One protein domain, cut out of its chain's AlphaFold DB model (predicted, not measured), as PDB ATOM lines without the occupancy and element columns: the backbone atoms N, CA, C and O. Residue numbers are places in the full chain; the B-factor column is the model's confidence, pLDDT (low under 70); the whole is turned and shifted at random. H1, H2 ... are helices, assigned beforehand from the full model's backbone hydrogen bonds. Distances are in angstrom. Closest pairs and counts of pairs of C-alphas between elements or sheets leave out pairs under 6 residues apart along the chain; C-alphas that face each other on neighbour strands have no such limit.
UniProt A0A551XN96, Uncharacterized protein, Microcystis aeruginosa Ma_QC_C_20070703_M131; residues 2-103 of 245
ATOM      1  N   LEU A   2      28.020  10.811  54.381       76.50
ATOM      2  CA  LEU A   2      28.157  12.109  53.700       76.50
ATOM      3  C   LEU A   2      28.948  12.082  52.362       76.50
ATOM      4  O   LEU A   2      28.425  12.606  51.380       76.50
ATOM      5  N   PRO A   3      30.126  11.428  52.241       78.25
ATOM      6  CA  PRO A   3      30.870  11.408  50.973       78.25
ATOM      7  C   PRO A   3      30.159  10.660  49.833       78.25
ATOM      8  O   PRO A   3      30.325  11.042  48.681       78.25
ATOM      9  N   TYR A   4      29.306   9.669  50.129       74.69
ATOM     10  CA  TYR A   4      28.479   9.006  49.109       74.69
ATOM     11  C   TYR A   4      27.453   9.964  48.496       74.69
ATOM     12  O   TYR A   4      27.247   9.962  47.287       74.69
ATOM     13  N   ILE A   5      26.834  10.816  49.318       81.44
ATOM     14  CA  ILE A   5      25.847  11.796  48.850       81.44
ATOM     15  C   ILE A   5      26.535  12.849  47.974       81.44
ATOM     16  O   ILE A   5      26.043  13.152  46.889       81.44
ATOM     17  N   LEU A   6      27.707  13.353  48.387       78.75
ATOM     18  CA  LEU A   6      28.482  14.275  47.549       78.75
ATOM     19  C   LEU A   6      28.934  13.618  46.242       78.75
ATOM     20  O   LEU A   6      28.848  14.250  45.194       78.75
ATOM     21  N   ALA A   7      29.368  12.358  46.281       78.69
ATOM     22  CA  ALA A   7      29.751  11.620  45.084       78.69
ATOM     23  C   ALA A   7      28.584  11.482  44.093       78.69
ATOM     24  O   ALA A   7      28.777  11.693  42.901       78.69
ATOM     25  N   ILE A   8      27.364  11.204  44.568       79.31
ATOM     26  CA  ILE A   8      26.173  11.111  43.704       79.31
ATOM     27  C   ILE A   8      25.823  12.474  43.102       79.31
ATOM     28  O   ILE A   8      25.601  12.574  41.898       79.31
ATOM     29  N   VAL A   9      25.802  13.537  43.910       85.44
ATOM     30  CA  VAL A   9      25.458  14.890  43.441       85.44
ATOM     31  C   VAL A   9      26.481  15.391  42.417       85.44
ATOM     32  O   VAL A   9      26.118  15.896  41.350       85.44
ATOM     33  N   VAL A  10      27.771  15.211  42.703       82.06
ATOM     34  CA  VAL A  10      28.834  15.617  41.778       82.06
ATOM     35  C   VAL A  10      28.870  14.710  40.542       82.06
ATOM     36  O   VAL A  10      29.013  15.208  39.430       82.06
ATOM     37  N   GLY A  11      28.635  13.406  40.692       81.62
ATOM     38  CA  GLY A  11      28.565  12.465  39.573       81.62
ATOM     39  C   GLY A  11      27.423  12.785  38.611       81.62
ATOM     40  O   GLY A  11      27.642  12.852  37.404       81.62
ATOM     41  N   LEU A  12      26.226  13.068  39.133       81.12
ATOM     42  CA  LEU A  12      25.059  13.431  38.324       81.12
ATOM     43  C   LEU A  12      25.230  14.782  37.629       81.12
ATOM     44  O   LEU A  12      24.899  14.904  36.453       81.12
ATOM     45  N   SER A  13      25.779  15.785  38.319       78.50
ATOM     46  CA  SER A  13      26.049  17.092  37.702       78.50
ATOM     47  C   SER A  13      27.083  16.987  36.578       78.50
ATOM     48  O   SER A  13      26.915  17.598  35.523       78.50
ATOM     49  N   SER A  14      28.110  16.155  36.746       81.50
ATOM     50  CA  SER A  14      29.096  15.931  35.693       81.50
ATOM     51  C   SER A  14      28.574  15.094  34.532       81.50
ATOM     52  O   SER A  14      28.853  15.429  33.382       81.50
ATOM     53  N   LEU A  15      27.770  14.062  34.801       79.50
ATOM     54  CA  LEU A  15      27.107  13.262  33.770       79.50
ATOM     55  C   LEU A  15      26.101  14.098  32.964       79.50
ATOM     56  O   LEU A  15      25.965  13.920  31.752       79.50
ATOM     57  N   TYR A  16      25.430  15.042  33.622       81.00
ATOM     58  CA  TYR A  16      24.560  16.014  32.971       81.00
ATOM     59  C   TYR A  16      25.351  16.922  32.021       81.00
ATOM     60  O   TYR A  16      24.987  17.065  30.858       81.00
ATOM     61  N   LEU A  17      26.492  17.459  32.463       74.31
ATOM     62  CA  LEU A  17      27.359  18.249  31.582       74.31
ATOM     63  C   LEU A  17      27.884  17.419  30.399       74.31
ATOM     64  O   LEU A  17      27.886  17.907  29.268       74.31
ATOM     65  N   LEU A  18      28.219  16.144  30.623       74.75
ATOM     66  CA  LEU A  18      28.659  15.228  29.568       74.75
ATOM     67  C   LEU A  18      27.567  15.026  28.513       74.75
ATOM     68  O   LEU A  18      27.812  15.165  27.318       74.75
ATOM     69  N   THR A  19      26.344  14.732  28.954       74.75
ATOM     70  CA  THR A  19      25.201  14.512  28.057       74.75
ATOM     71  C   THR A  19      24.828  15.781  27.295       74.75
ATOM     72  O   THR A  19      24.569  15.708  26.093       74.75
ATOM     73  N   THR A  20      24.897  16.957  27.927       72.25
ATOM     74  CA  THR A  20      24.675  18.232  27.222       72.25
ATOM     75  C   THR A  20      25.739  18.527  26.161       72.25
ATOM     76  O   THR A  20      25.405  19.089  25.118       72.25
ATOM     77  N   ALA A  21      26.987  18.092  26.367       69.50
ATOM     78  CA  ALA A  21      28.060  18.255  25.389       69.50
ATOM     79  C   ALA A  21      27.847  17.396  24.126       69.50
ATOM     80  O   ALA A  21      28.168  17.838  23.024       69.50
ATOM     81  N   PHE A  22      27.262  16.200  24.256       67.81
ATOM     82  CA  PHE A  22      26.978  15.322  23.112       67.81
ATOM     83  C   PHE A  22      25.746  15.739  22.294       67.81
ATOM     84  O   PHE A  22      25.681  15.455  21.101       67.81
ATOM     85  N   ILE A  23      24.770  16.411  22.910       69.19
ATOM     86  CA  ILE A  23      23.490  16.756  22.264       69.19
ATOM     87  C   ILE A  23      23.586  18.044  21.423       69.19
ATOM     88  O   ILE A  23      22.793  18.237  20.502       69.19
ATOM     89  N   ALA A  24      24.577  18.907  21.675       61.97
ATOM     90  CA  ALA A  24      24.777  20.163  20.945       61.97
ATOM     91  C   ALA A  24      26.227  20.326  20.432       61.97
ATOM     92  O   ALA A  24      26.943  21.232  20.868       61.97
ATOM     93  N   PRO A  25      26.672  19.490  19.471       59.84
ATOM     94  CA  PRO A  25      28.059  19.461  18.994       59.84
ATOM     95  C   PRO A  25      28.500  20.727  18.233       59.84
ATOM     96  O   PRO A  25      29.687  20.912  17.986       59.84
ATOM     97  N   ASP A  26      27.574  21.617  17.868       60.72
ATOM     98  CA  ASP A  26      27.842  22.772  16.995       60.72
ATOM     99  C   ASP A  26      28.415  23.999  17.743       60.72
ATOM    100  O   ASP A  26      28.921  24.950  17.151       60.72
ATOM    101  N   ARG A  27      28.390  23.981  19.084       56.75
ATOM    102  CA  ARG A  27      29.006  25.007  19.947       56.75
ATOM    103  C   ARG A  27      30.071  24.365  20.840       56.75
ATOM    104  O   ARG A  27      30.080  24.533  22.053       56.75
ATOM    105  N   HIS A  28      30.960  23.589  20.225       52.56
ATOM    106  CA  HIS A  28      31.940  22.757  20.918       52.56
ATOM    107  C   HIS A  28      33.084  23.587  21.527       52.56
ATOM    108  O   HIS A  28      34.154  23.758  20.938       52.56
ATOM    109  N   ARG A  29      32.905  24.064  22.760       61.97
ATOM    110  CA  ARG A  29      34.038  24.411  23.621       61.97
ATOM    111  C   ARG A  29      34.586  23.100  24.169       61.97
ATOM    112  O   ARG A  29      33.961  22.459  24.998       61.97
ATOM    113  N   GLN A  30      35.757  22.690  23.680       62.38
ATOM    114  CA  GLN A  30      36.484  21.509  24.179       62.38
ATOM    115  C   GLN A  30      36.681  21.539  25.705       62.38
ATOM    116  O   GLN A  30      36.849  20.500  26.337       62.38
ATOM    117  N   ASP A  31      36.604  22.737  26.283       65.50
ATOM    118  CA  ASP A  31      36.625  22.972  27.715       65.50
ATOM    119  C   ASP A  31      35.470  22.250  28.443       65.50
ATOM    120  O   ASP A  31      35.715  21.653  29.486       65.50
ATOM    121  N   ASP A  32      34.245  22.204  27.907       72.50
ATOM    122  CA  ASP A  32      33.084  21.652  28.634       72.50
ATOM    123  C   ASP A  32      33.189  20.129  28.837       72.50
ATOM    124  O   ASP A  32      32.798  19.602  29.881       72.50
ATOM    125  N   PHE A  33      33.814  19.426  27.887       70.38
ATOM    126  CA  PHE A  33      34.105  17.996  28.006       70.38
ATOM    127  C   PHE A  33      35.188  17.725  29.059       70.38
ATOM    128  O   PHE A  33      35.076  16.787  29.844       70.38
ATOM    129  N   LEU A  34      36.215  18.578  29.118       74.44
ATOM    130  CA  LEU A  34      37.261  18.511  30.142       74.44
ATOM    131  C   LEU A  34      36.701  18.772  31.542       74.44
ATOM    132  O   LEU A  34      37.007  18.026  32.467       74.44
ATOM    133  N   TRP A  35      35.864  19.798  31.704       71.88
ATOM    134  CA  TRP A  35      35.253  20.132  32.994       71.88
ATOM    135  C   TRP A  35      34.288  19.041  33.476       71.88
ATOM    136  O   TRP A  35      34.268  18.725  34.668       71.88
ATOM    137  N   SER A  36      33.553  18.407  32.559       76.19
ATOM    138  CA  SER A  36      32.719  17.238  32.856       76.19
ATOM    139  C   SER A  36      33.547  15.987  33.190       76.19
ATOM    140  O   SER A  36      33.262  15.288  34.160       76.19
ATOM    141  N   ALA A  37      34.634  15.717  32.464       71.94
ATOM    142  CA  ALA A  37      35.512  14.590  32.776       71.94
ATOM    143  C   ALA A  37      36.172  14.749  34.159       71.94
ATOM    144  O   ALA A  37      36.240  13.793  34.931       71.94
ATOM    145  N   VAL A  38      36.602  15.969  34.503       78.88
ATOM    146  CA  VAL A  38      37.196  16.291  35.811       78.88
ATOM    147  C   VAL A  38      36.185  16.117  36.948       78.88
ATOM    148  O   VAL A  38      36.535  15.560  37.989       78.88
ATOM    149  N   GLY A  39      34.935  16.552  36.772       81.38
ATOM    150  CA  GLY A  39      33.909  16.376  37.801       81.38
ATOM    151  C   GLY A  39      33.456  14.918  37.961       81.38
ATOM    152  O   GLY A  39      33.272  14.464  39.089       81.38
ATOM    153  N   LEU A  40      33.362  14.147  36.870       76.06
ATOM    154  CA  LEU A  40      33.040  12.715  36.917       76.06
ATOM    155  C   LEU A  40      34.156  11.926  37.609       76.06
ATOM    156  O   LEU A  40      33.893  11.063  38.445       76.06
ATOM    157  N   PHE A  41      35.405  12.281  37.321       76.00
ATOM    158  CA  PHE A  41      36.565  11.731  38.003       76.00
ATOM    159  C   PHE A  41      36.562  12.059  39.503       76.00
ATOM    160  O   PHE A  41      36.766  11.173  40.331       76.00
ATOM    161  N   TYR A  42      36.271  13.309  39.875       76.88
ATOM    162  CA  TYR A  42      36.169  13.719  41.277       76.88
ATOM    163  C   TYR A  42      35.059  12.963  42.027       76.88
ATOM    164  O   TYR A  42      35.270  12.514  43.154       76.88
ATOM    165  N   ALA A  43      33.904  12.753  41.390       78.88
ATOM    166  CA  ALA A  43      32.820  11.943  41.940       78.88
ATOM    167  C   ALA A  43      33.232  10.483  42.158       78.88
ATOM    168  O   ALA A  43      32.937   9.918  43.211       78.88
ATOM    169  N   LEU A  44      33.953   9.888  41.203       76.81
ATOM    170  CA  LEU A  44      34.468   8.525  41.317       76.81
ATOM    171  C   LEU A  44      35.464   8.404  42.476       76.81
ATOM    172  O   LEU A  44      35.367   7.471  43.266       76.81
ATOM    173  N   VAL A  45      36.373   9.372  42.633       74.00
ATOM    174  CA  VAL A  45      37.318   9.417  43.761       74.00
ATOM    175  C   VAL A  45      36.578   9.532  45.095       74.00
ATOM    176  O   VAL A  45      36.890   8.790  46.026       74.00
ATOM    177  N   LEU A  46      35.575  10.413  45.194       76.12
ATOM    178  CA  LEU A  46      34.744  10.537  46.396       76.12
ATOM    179  C   LEU A  46      33.982   9.245  46.701       76.12
ATOM    180  O   LEU A  46      33.935   8.835  47.858       76.12
ATOM    181  N   TRP A  47      33.420   8.595  45.679       74.62
ATOM    182  CA  TRP A  47      32.694   7.333  45.802       74.62
ATOM    183  C   TRP A  47      33.596   6.212  46.317       74.62
ATOM    184  O   TRP A  47      33.237   5.478  47.236       74.62
ATOM    185  N   LEU A  48      34.803   6.117  45.766       68.69
ATOM    186  CA  LEU A  48      35.767   5.073  46.088       68.69
ATOM    187  C   LEU A  48      36.442   5.318  47.458       68.69
ATOM    188  O   LEU A  48      36.772   4.372  48.171       68.69
ATOM    189  N   CYS A  49      36.558   6.584  47.882       67.50
ATOM    190  CA  CYS A  49      37.032   6.995  49.212       67.50
ATOM    191  C   CYS A  49      35.946   6.882  50.305       67.50
ATOM    192  O   CYS A  49      36.252   6.849  51.497       67.50
ATOM    193  N   ALA A  50      34.666   6.782  49.936       71.81
ATOM    194  CA  ALA A  50      33.562   6.808  50.893       71.81
ATOM    195  C   ALA A  50      33.455   5.553  51.787       71.81
ATOM    196  O   ALA A  50      32.805   5.616  52.835       71.81
ATOM    197  N   GLY A  51      34.073   4.429  51.397       66.06
ATOM    198  CA  GLY A  51      33.969   3.142  52.101       66.06
ATOM    199  C   GLY A  51      35.220   2.677  52.849       66.06
ATOM    200  O   GLY A  51      35.119   1.809  53.712       66.06
ATOM    201  N   ARG A  52      36.402   3.221  52.547       63.25
ATOM    202  CA  ARG A  52      37.669   2.763  53.134       63.25
ATOM    203  C   ARG A  52      38.548   3.968  53.425       63.25
ATOM    204  O   ARG A  52      38.968   4.666  52.513       63.25
ATOM    205  N   ILE A  53      38.907   4.153  54.692       57.66
ATOM    206  CA  ILE A  53      39.841   5.192  55.170       57.66
ATOM    207  C   ILE A  53      41.253   5.046  54.536       57.66
ATOM    208  O   ILE A  53      42.110   5.911  54.683       57.66
ATOM    209  N   THR A  54      41.497   4.018  53.716       63.78
ATOM    210  CA  THR A  54      42.687   3.849  52.860       63.78
ATOM    211  C   THR A  54      42.674   4.752  51.605       63.78
ATOM    212  O   THR A  54      43.015   4.319  50.504       63.78
ATOM    213  N   GLY A  55      42.289   6.023  51.747       59.75
ATOM    214  CA  GLY A  55      42.135   6.979  50.638       59.75
ATOM    215  C   GLY A  55      43.439   7.369  49.925       59.75
ATOM    216  O   GLY A  55      43.397   7.864  48.803       59.75
ATOM    217  N   ALA A  56      44.606   7.116  50.527       59.44
ATOM    218  CA  ALA A  56      45.900   7.544  49.990       59.44
ATOM    219  C   ALA A  56      46.341   6.787  48.720       59.44
ATOM    220  O   ALA A  56      46.860   7.406  47.794       59.44
ATOM    221  N   ILE A  57      46.111   5.468  48.638       70.00
ATOM    222  CA  ILE A  57      46.514   4.662  47.465       70.00
ATOM    223  C   ILE A  57      45.668   5.027  46.239       70.00
ATOM    224  O   ILE A  57      46.192   5.198  45.139       70.00
ATOM    225  N   LEU A  58      44.366   5.211  46.438       63.75
ATOM    226  CA  LEU A  58      43.458   5.669  45.392       63.75
ATOM    227  C   LEU A  58      43.755   7.100  44.961       63.75
ATOM    228  O   LEU A  58      43.701   7.389  43.772       63.75
ATOM    229  N   LEU A  59      44.098   7.982  45.904       67.56
ATOM    230  CA  LEU A  59      44.519   9.344  45.592       67.56
ATOM    231  C   LEU A  59      45.808   9.353  44.758       67.56
ATOM    232  O   LEU A  59      45.932  10.175  43.857       67.56
ATOM    233  N   GLY A  60      46.730   8.418  45.004       71.62
ATOM    234  CA  GLY A  60      47.932   8.227  44.191       71.62
ATOM    235  C   GLY A  60      47.624   7.776  42.759       71.62
ATOM    236  O   GLY A  60      48.126   8.372  41.808       71.62
ATOM    237  N   GLN A  61      46.746   6.783  42.591       76.75
ATOM    238  CA  GLN A  61      46.297   6.322  41.266       76.75
ATOM    239  C   GLN A  61      45.508   7.408  40.525       76.75
ATOM    240  O   GLN A  61      45.681   7.630  39.327       76.75
ATOM    241  N   ALA A  62      44.699   8.159  41.265       71.94
ATOM    242  CA  ALA A  62      43.966   9.290  40.743       71.94
ATOM    243  C   ALA A  62      44.901  10.431  40.300       71.94
ATOM    244  O   ALA A  62      44.749  10.988  39.211       71.94
ATOM    245  N   ALA A  63      45.905  10.759  41.111       66.38
ATOM    246  CA  ALA A  63      46.914  11.748  40.764       66.38
ATOM    247  C   ALA A  63      47.674  11.343  39.495       66.38
ATOM    248  O   ALA A  63      47.841  12.175  38.606       66.38
ATOM    249  N   ALA A  64      48.058  10.067  39.364       70.06
ATOM    250  CA  ALA A  64      48.705   9.549  38.160       70.06
ATOM    251  C   ALA A  64      47.817   9.712  36.911       70.06
ATOM    252  O   ALA A  64      48.291  10.208  35.888       70.06
ATOM    253  N   ALA A  65      46.524   9.388  37.007       80.69
ATOM    254  CA  ALA A  65      45.572   9.573  35.912       80.69
ATOM    255  C   ALA A  65      45.402  11.056  35.523       80.69
ATOM    256  O   ALA A  65      45.437  11.390  34.337       80.69
ATOM    257  N   ILE A  66      45.290  11.966  36.501       79.56
ATOM    258  CA  ILE A  66      45.202  13.415  36.248       79.56
ATOM    259  C   ILE A  66      46.478  13.936  35.578       79.56
ATOM    260  O   ILE A  66      46.391  14.712  34.627       79.56
ATOM    261  N   LEU A  67      47.655  13.515  36.048       75.81
ATOM    262  CA  LEU A  67      48.936  13.870  35.434       75.81
ATOM    263  C   LEU A  67      49.006  13.387  33.984       75.81
ATOM    264  O   LEU A  67      49.418  14.157  33.120       75.81
ATOM    265  N   PHE A  68      48.539  12.171  33.697       79.62
ATOM    266  CA  PHE A  68      48.463  11.646  32.332       79.62
ATOM    267  C   PHE A  68      47.526  12.462  31.440       79.62
ATOM    268  O   PHE A  68      47.890  12.794  30.314       79.62
ATOM    269  N   ILE A  69      46.347  12.837  31.936       81.38
ATOM    270  CA  ILE A  69      45.378  13.651  31.189       81.38
ATOM    271  C   ILE A  69      45.931  15.062  30.939       81.38
ATOM    272  O   ILE A  69      45.852  15.576  29.823       81.38
ATOM    273  N   ALA A  70      46.544  15.682  31.950       73.75
ATOM    274  CA  ALA A  70      47.180  16.989  31.821       73.75
ATOM    275  C   ALA A  70      48.360  16.951  30.838       73.75
ATOM    276  O   ALA A  70      48.504  17.851  30.009       73.75
ATOM    277  N   PHE A  71      49.169  15.894  30.893       73.75
ATOM    278  CA  PHE A  71      50.279  15.671  29.974       73.75
ATOM    279  C   PHE A  71      49.786  15.442  28.540       73.75
ATOM    280  O   PHE A  71      50.270  16.090  27.614       73.75
ATOM    281  N   ALA A  72      48.760  14.610  28.346       76.19
ATOM    282  CA  ALA A  72      48.133  14.399  27.044       76.19
ATOM    283  C   ALA A  72      47.594  15.716  26.458       76.19
ATOM    284  O   ALA A  72      47.788  16.000  25.275       76.19
ATOM    285  N   TRP A  73      46.999  16.571  27.295       77.56
ATOM    286  CA  TRP A  73      46.521  17.890  26.884       77.56
ATOM    287  C   TRP A  73      47.656  18.857  26.504       77.56
ATOM    288  O   TRP A  73      47.552  19.579  25.509       77.56
ATOM    289  N   GLN A  74      48.764  18.865  27.252       72.94
ATOM    290  CA  GLN A  74      49.964  19.638  26.902       72.94
ATOM    291  C   GLN A  74      50.555  19.183  25.564       72.94
ATOM    292  O   GLN A  74      50.863  20.021  24.714       72.94
ATOM    293  N   THR A  75      50.636  17.872  25.341       77.88
ATOM    294  CA  THR A  75      51.132  17.278  24.095       77.88
ATOM    295  C   THR A  75      50.235  17.613  22.905       77.88
ATOM    296  O   THR A  75      50.738  17.981  21.844       77.88
ATOM    297  N   LEU A  76      48.911  17.582  23.075       79.12
ATOM    298  CA  LEU A  76      47.971  18.003  22.034       79.12
ATOM    299  C   LEU A  76      48.111  19.490  21.694       79.12
ATOM    300  O   LEU A  76      48.125  19.835  20.514       79.12
ATOM    301  N   LYS A  77      48.290  20.370  22.690       70.44
ATOM    302  CA  LYS A  77      48.555  21.795  22.433       70.44
ATOM    303  C   LYS A  77      49.876  22.029  21.710       70.44
ATOM    304  O   LYS A  77      49.925  22.882  20.828       70.44
ATOM    305  N   LEU A  78      50.920  21.274  22.048       70.25
ATOM    306  CA  LEU A  78      52.198  21.322  21.335       70.25
ATOM    307  C   LEU A  78      52.024  20.871  19.886       70.25
ATOM    308  O   LEU A  78      52.494  21.533  18.967       70.25
ATOM    309  N   ARG A  79      51.272  19.791  19.668       77.38
ATOM    310  CA  ARG A  79      50.968  19.293  18.328       77.38
ATOM    311  C   ARG A  79      50.177  20.323  17.524       77.38
ATOM    312  O   ARG A  79      50.537  20.618  16.391       77.38
ATOM    313  N   GLN A  80      49.168  20.947  18.124       63.66
ATOM    314  CA  GLN A  80      48.392  22.012  17.490       63.66
ATOM    315  C   GLN A  80      49.249  23.250  17.164       63.66
ATOM    316  O   GLN A  80      49.037  23.871  16.126       63.66
ATOM    317  N   ALA A  81      50.246  23.573  17.992       67.06
ATOM    318  CA  ALA A  81      51.217  24.640  17.733       67.06
ATOM    319  C   ALA A  81      52.109  24.364  16.515       67.06
ATOM    320  O   ALA A  81      52.462  25.288  15.788       67.06
ATOM    321  N   LEU A  82      52.466  23.095  16.294       63.56
ATOM    322  CA  LEU A  82      53.298  22.685  15.162       63.56
ATOM    323  C   LEU A  82      52.520  22.652  13.838       63.56
ATOM    324  O   LEU A  82      53.103  22.928  12.796       63.56
ATOM    325  N   PHE A  83      51.214  22.359  13.865       65.12
ATOM    326  CA  PHE A  83      50.364  22.361  12.663       65.12
ATOM    327  C   PHE A  83      49.779  23.741  12.306       65.12
ATOM    328  O   PHE A  83      49.403  23.955  11.157       65.12
ATOM    329  N   TYR A  84      49.726  24.690  13.250       62.56
ATOM    330  CA  TYR A  84      49.274  26.070  13.021       62.56
ATOM    331  C   TYR A  84      50.377  27.089  13.382       62.56
ATOM    332  O   TYR A  84      50.284  27.740  14.427       62.56
ATOM    333  N   PRO A  85      51.403  27.274  12.526       59.34
ATOM    334  CA  PRO A  85      52.539  28.164  12.800       59.34
ATOM    335  C   PRO A  85      52.173  29.661  12.852       59.34
ATOM    336  O   PRO A  85      52.935  30.460  13.392       59.34
ATOM    337  N   ASP A  86      50.995  30.048  12.354       59.91
ATOM    338  CA  ASP A  86      50.574  31.455  12.242       59.91
ATOM    339  C   ASP A  86      49.912  32.034  13.505       59.91
ATOM    340  O   ASP A  86      49.481  33.190  13.512       59.91
ATOM    341  N   LYS A  87      49.795  31.264  14.597       58.75
ATOM    342  CA  LYS A  87      49.201  31.748  15.856       58.75
ATOM    343  C   LYS A  87      50.153  31.471  17.021       58.75
ATOM    344  O   LYS A  87      50.349  30.307  17.362       58.75
ATOM    345  N   PRO A  88      50.719  32.500  17.684       56.31
ATOM    346  CA  PRO A  88      51.593  32.286  18.829       56.31
ATOM    347  C   PRO A  88      50.772  31.719  19.990       56.31
ATOM    348  O   PRO A  88      50.055  32.435  20.693       56.31
ATOM    349  N   VAL A  89      50.858  30.408  20.195       57.12
ATOM    350  CA  VAL A  89      50.313  29.761  21.385       57.12
ATOM    351  C   VAL A  89      51.141  30.171  22.595       57.12
ATOM    352  O   VAL A  89      52.320  29.842  22.725       57.12
ATOM    353  N   LYS A  90      50.494  30.881  23.519       54.03
ATOM    354  CA  LYS A  90      50.996  31.078  24.877       54.03
ATOM    355  C   LYS A  90      51.014  29.719  25.570       54.03
ATOM    356  O   LYS A  90      50.020  29.305  26.168       54.03
ATOM    357  N   LEU A  91      52.134  29.013  25.457       57.69
ATOM    358  CA  LEU A  91      52.473  27.943  26.382       57.69
ATOM    359  C   LEU A  91      52.373  28.526  27.790       57.69
ATOM    360  O   LEU A  91      52.787  29.662  28.021       57.69
ATOM    361  N   PHE A  92      51.744  27.791  28.703       55.75
ATOM    362  CA  PHE A  92      51.650  28.198  30.096       55.75
ATOM    363  C   PHE A  92      53.071  28.279  30.656       55.75
ATOM    364  O   PHE A  92      53.638  27.289  31.110       55.75
ATOM    365  N   THR A  93      53.673  29.462  30.574       58.12
ATOM    366  CA  THR A  93      54.974  29.758  31.151       58.12
ATOM    367  C   THR A  93      54.786  29.790  32.660       58.12
ATOM    368  O   THR A  93      54.552  30.840  33.257       58.12
ATOM    369  N   ILE A  94      54.890  28.618  33.285       58.97
ATOM    370  CA  ILE A  94      54.927  28.452  34.744       58.97
ATOM    371  C   ILE A  94      56.025  29.360  35.338       58.97
ATOM    372  O   ILE A  94      55.849  29.915  36.417       58.97
ATOM    373  N   VAL A  95      57.091  29.633  34.574       63.16
ATOM    374  CA  VAL A  95      58.168  30.582  34.912       63.16
ATOM    375  C   VAL A  95      57.683  32.042  35.019       63.16
ATOM    376  O   VAL A  95      58.124  32.767  35.902       63.16
ATOM    377  N   GLY A  96      56.728  32.478  34.191       61.09
ATOM    378  CA  GLY A  96      56.151  33.825  34.250       61.09
ATOM    379  C   GLY A  96      55.141  33.962  35.388       61.09
ATOM    380  O   GLY A  96      55.105  34.975  36.078       61.09
ATOM    381  N   TRP A  97      54.370  32.906  35.651       65.12
ATOM    382  CA  TRP A  97      53.460  32.867  36.796       65.12
ATOM    383  C   TRP A  97      54.210  32.837  38.137       65.12
ATOM    384  O   TRP A  97      53.825  33.539  39.071       65.12
ATOM    385  N   LEU A  98      55.315  32.090  38.227       67.50
ATOM    386  CA  LEU A  98      56.148  32.038  39.428       67.50
ATOM    387  C   LEU A  98      56.949  33.337  39.625       67.50
ATOM    388  O   LEU A  98      57.018  33.841  40.745       67.50
ATOM    389  N   GLY A  99      57.449  33.943  38.542       64.25
ATOM    390  CA  GLY A  99      58.094  35.263  38.574       64.25
ATOM    391  C   GLY A  99      57.159  36.388  39.036       64.25
ATOM    392  O   GLY A  99      57.568  37.267  39.790       64.25
ATOM    393  N   ASN A 100      55.871  36.326  38.683       62.66
ATOM    394  CA  ASN A 100      54.868  37.282  39.162       62.66
ATOM    395  C   ASN A 100      54.506  37.111  40.649       62.66
ATOM    396  O   ASN A 100      54.004  38.058  41.254       62.66
ATOM    397  N   ARG A 101      54.742  35.932  41.243       69.12
ATOM    398  CA  ARG A 101      54.407  35.637  42.648       69.12
ATOM    399  C   ARG A 101      55.577  35.813  43.614       69.12
ATOM    400  O   ARG A 101      55.331  36.081  44.784       69.12
ATOM    401  N   LEU A 102      56.820  35.694  43.144       70.12
ATOM    402  CA  LEU A 102      58.016  35.782  43.994       70.12
ATOM    403  C   LEU A 102      58.642  37.179  44.090       70.12
ATOM    404  O   LEU A 102      59.645  37.360  44.772       70.12
ATOM    405  N   GLY A 103      58.015  38.182  43.481       51.66
ATOM    406  CA  GLY A 103      58.457  39.565  43.568       51.66
ATOM    407  C   GLY A 103      58.902  40.094  42.216       51.66
ATOM    408  O   GLY A 103      59.796  39.561  41.572       51.66
TER     409      GLY A 103
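What this domain is: This is residues 2 to 103 of the 245 residues of an uncharacterized protein of Microcystis aeruginosa Ma_QC_C_20070703_M131 (UniProt A0A551XN96). Three long helices stand in a row, folded back and forth as a zigzag: H1 and H2 lie side by side as a hairpin, and H3 folds back beside H2 but meets it only near their shared turn, with a gap along the rest. Short H4 stands off by itself in the free stretch of residues 93 to 103, which sticks out from the row. The printed part has 102 residues, with four named helices in the order H1, H2, H3, H4 and no named strand; the class is all helix. It is loose, with a radius of gyration of the C-alphas of 17.5 A, and spans 50 by 42 by 24 A.

How they stand to each other: Begin with H1, residues 2 to 23, and H2, residues 30 to 49: this helical hairpin touches most closely at the C-alphas of Ala 7 and Ala 43, 4.4 A apart, with a shallow tilt of 24 degrees, opposite ways. H3, residues 55 to 83, forms a second helical hairpin with H2, at a shallow tilt of 13 degrees, opposite ways. Here residues 45 to 49 alone touch residues 55 to 62 alone; the closest C-alphas are those of Cys 49 and Gly 55, 5.3 A apart. H1 and H3 are apart. H4, residues 94 to 101, touches no helix. In H1, H2, H3 and H4 every O i to N i+4 pair is within hydrogen-bond range.

Where its parts are: Find C-alpha 2 at (28.157, 12.109, 53.700); from there H1 runs 32.1 A to residue 23. H2 covers 28.9 A. H3 starts from C-alpha 55 at (42.135, 6.979, 50.638) and runs 41.8 A. H4 ends at C-alpha 101, (54.407, 35.637, 42.648).

The domain as a whole: The C-alphas farthest apart are those of Gly 51 and Asp 86, 51.6 A. The printed part has no cut; the link from H2 to H3 is tight, the other two are short. Mean pLDDT of the printed part is 70.0, and 45 residues are under 70, among them residues 21 to 31 and 80 to 101.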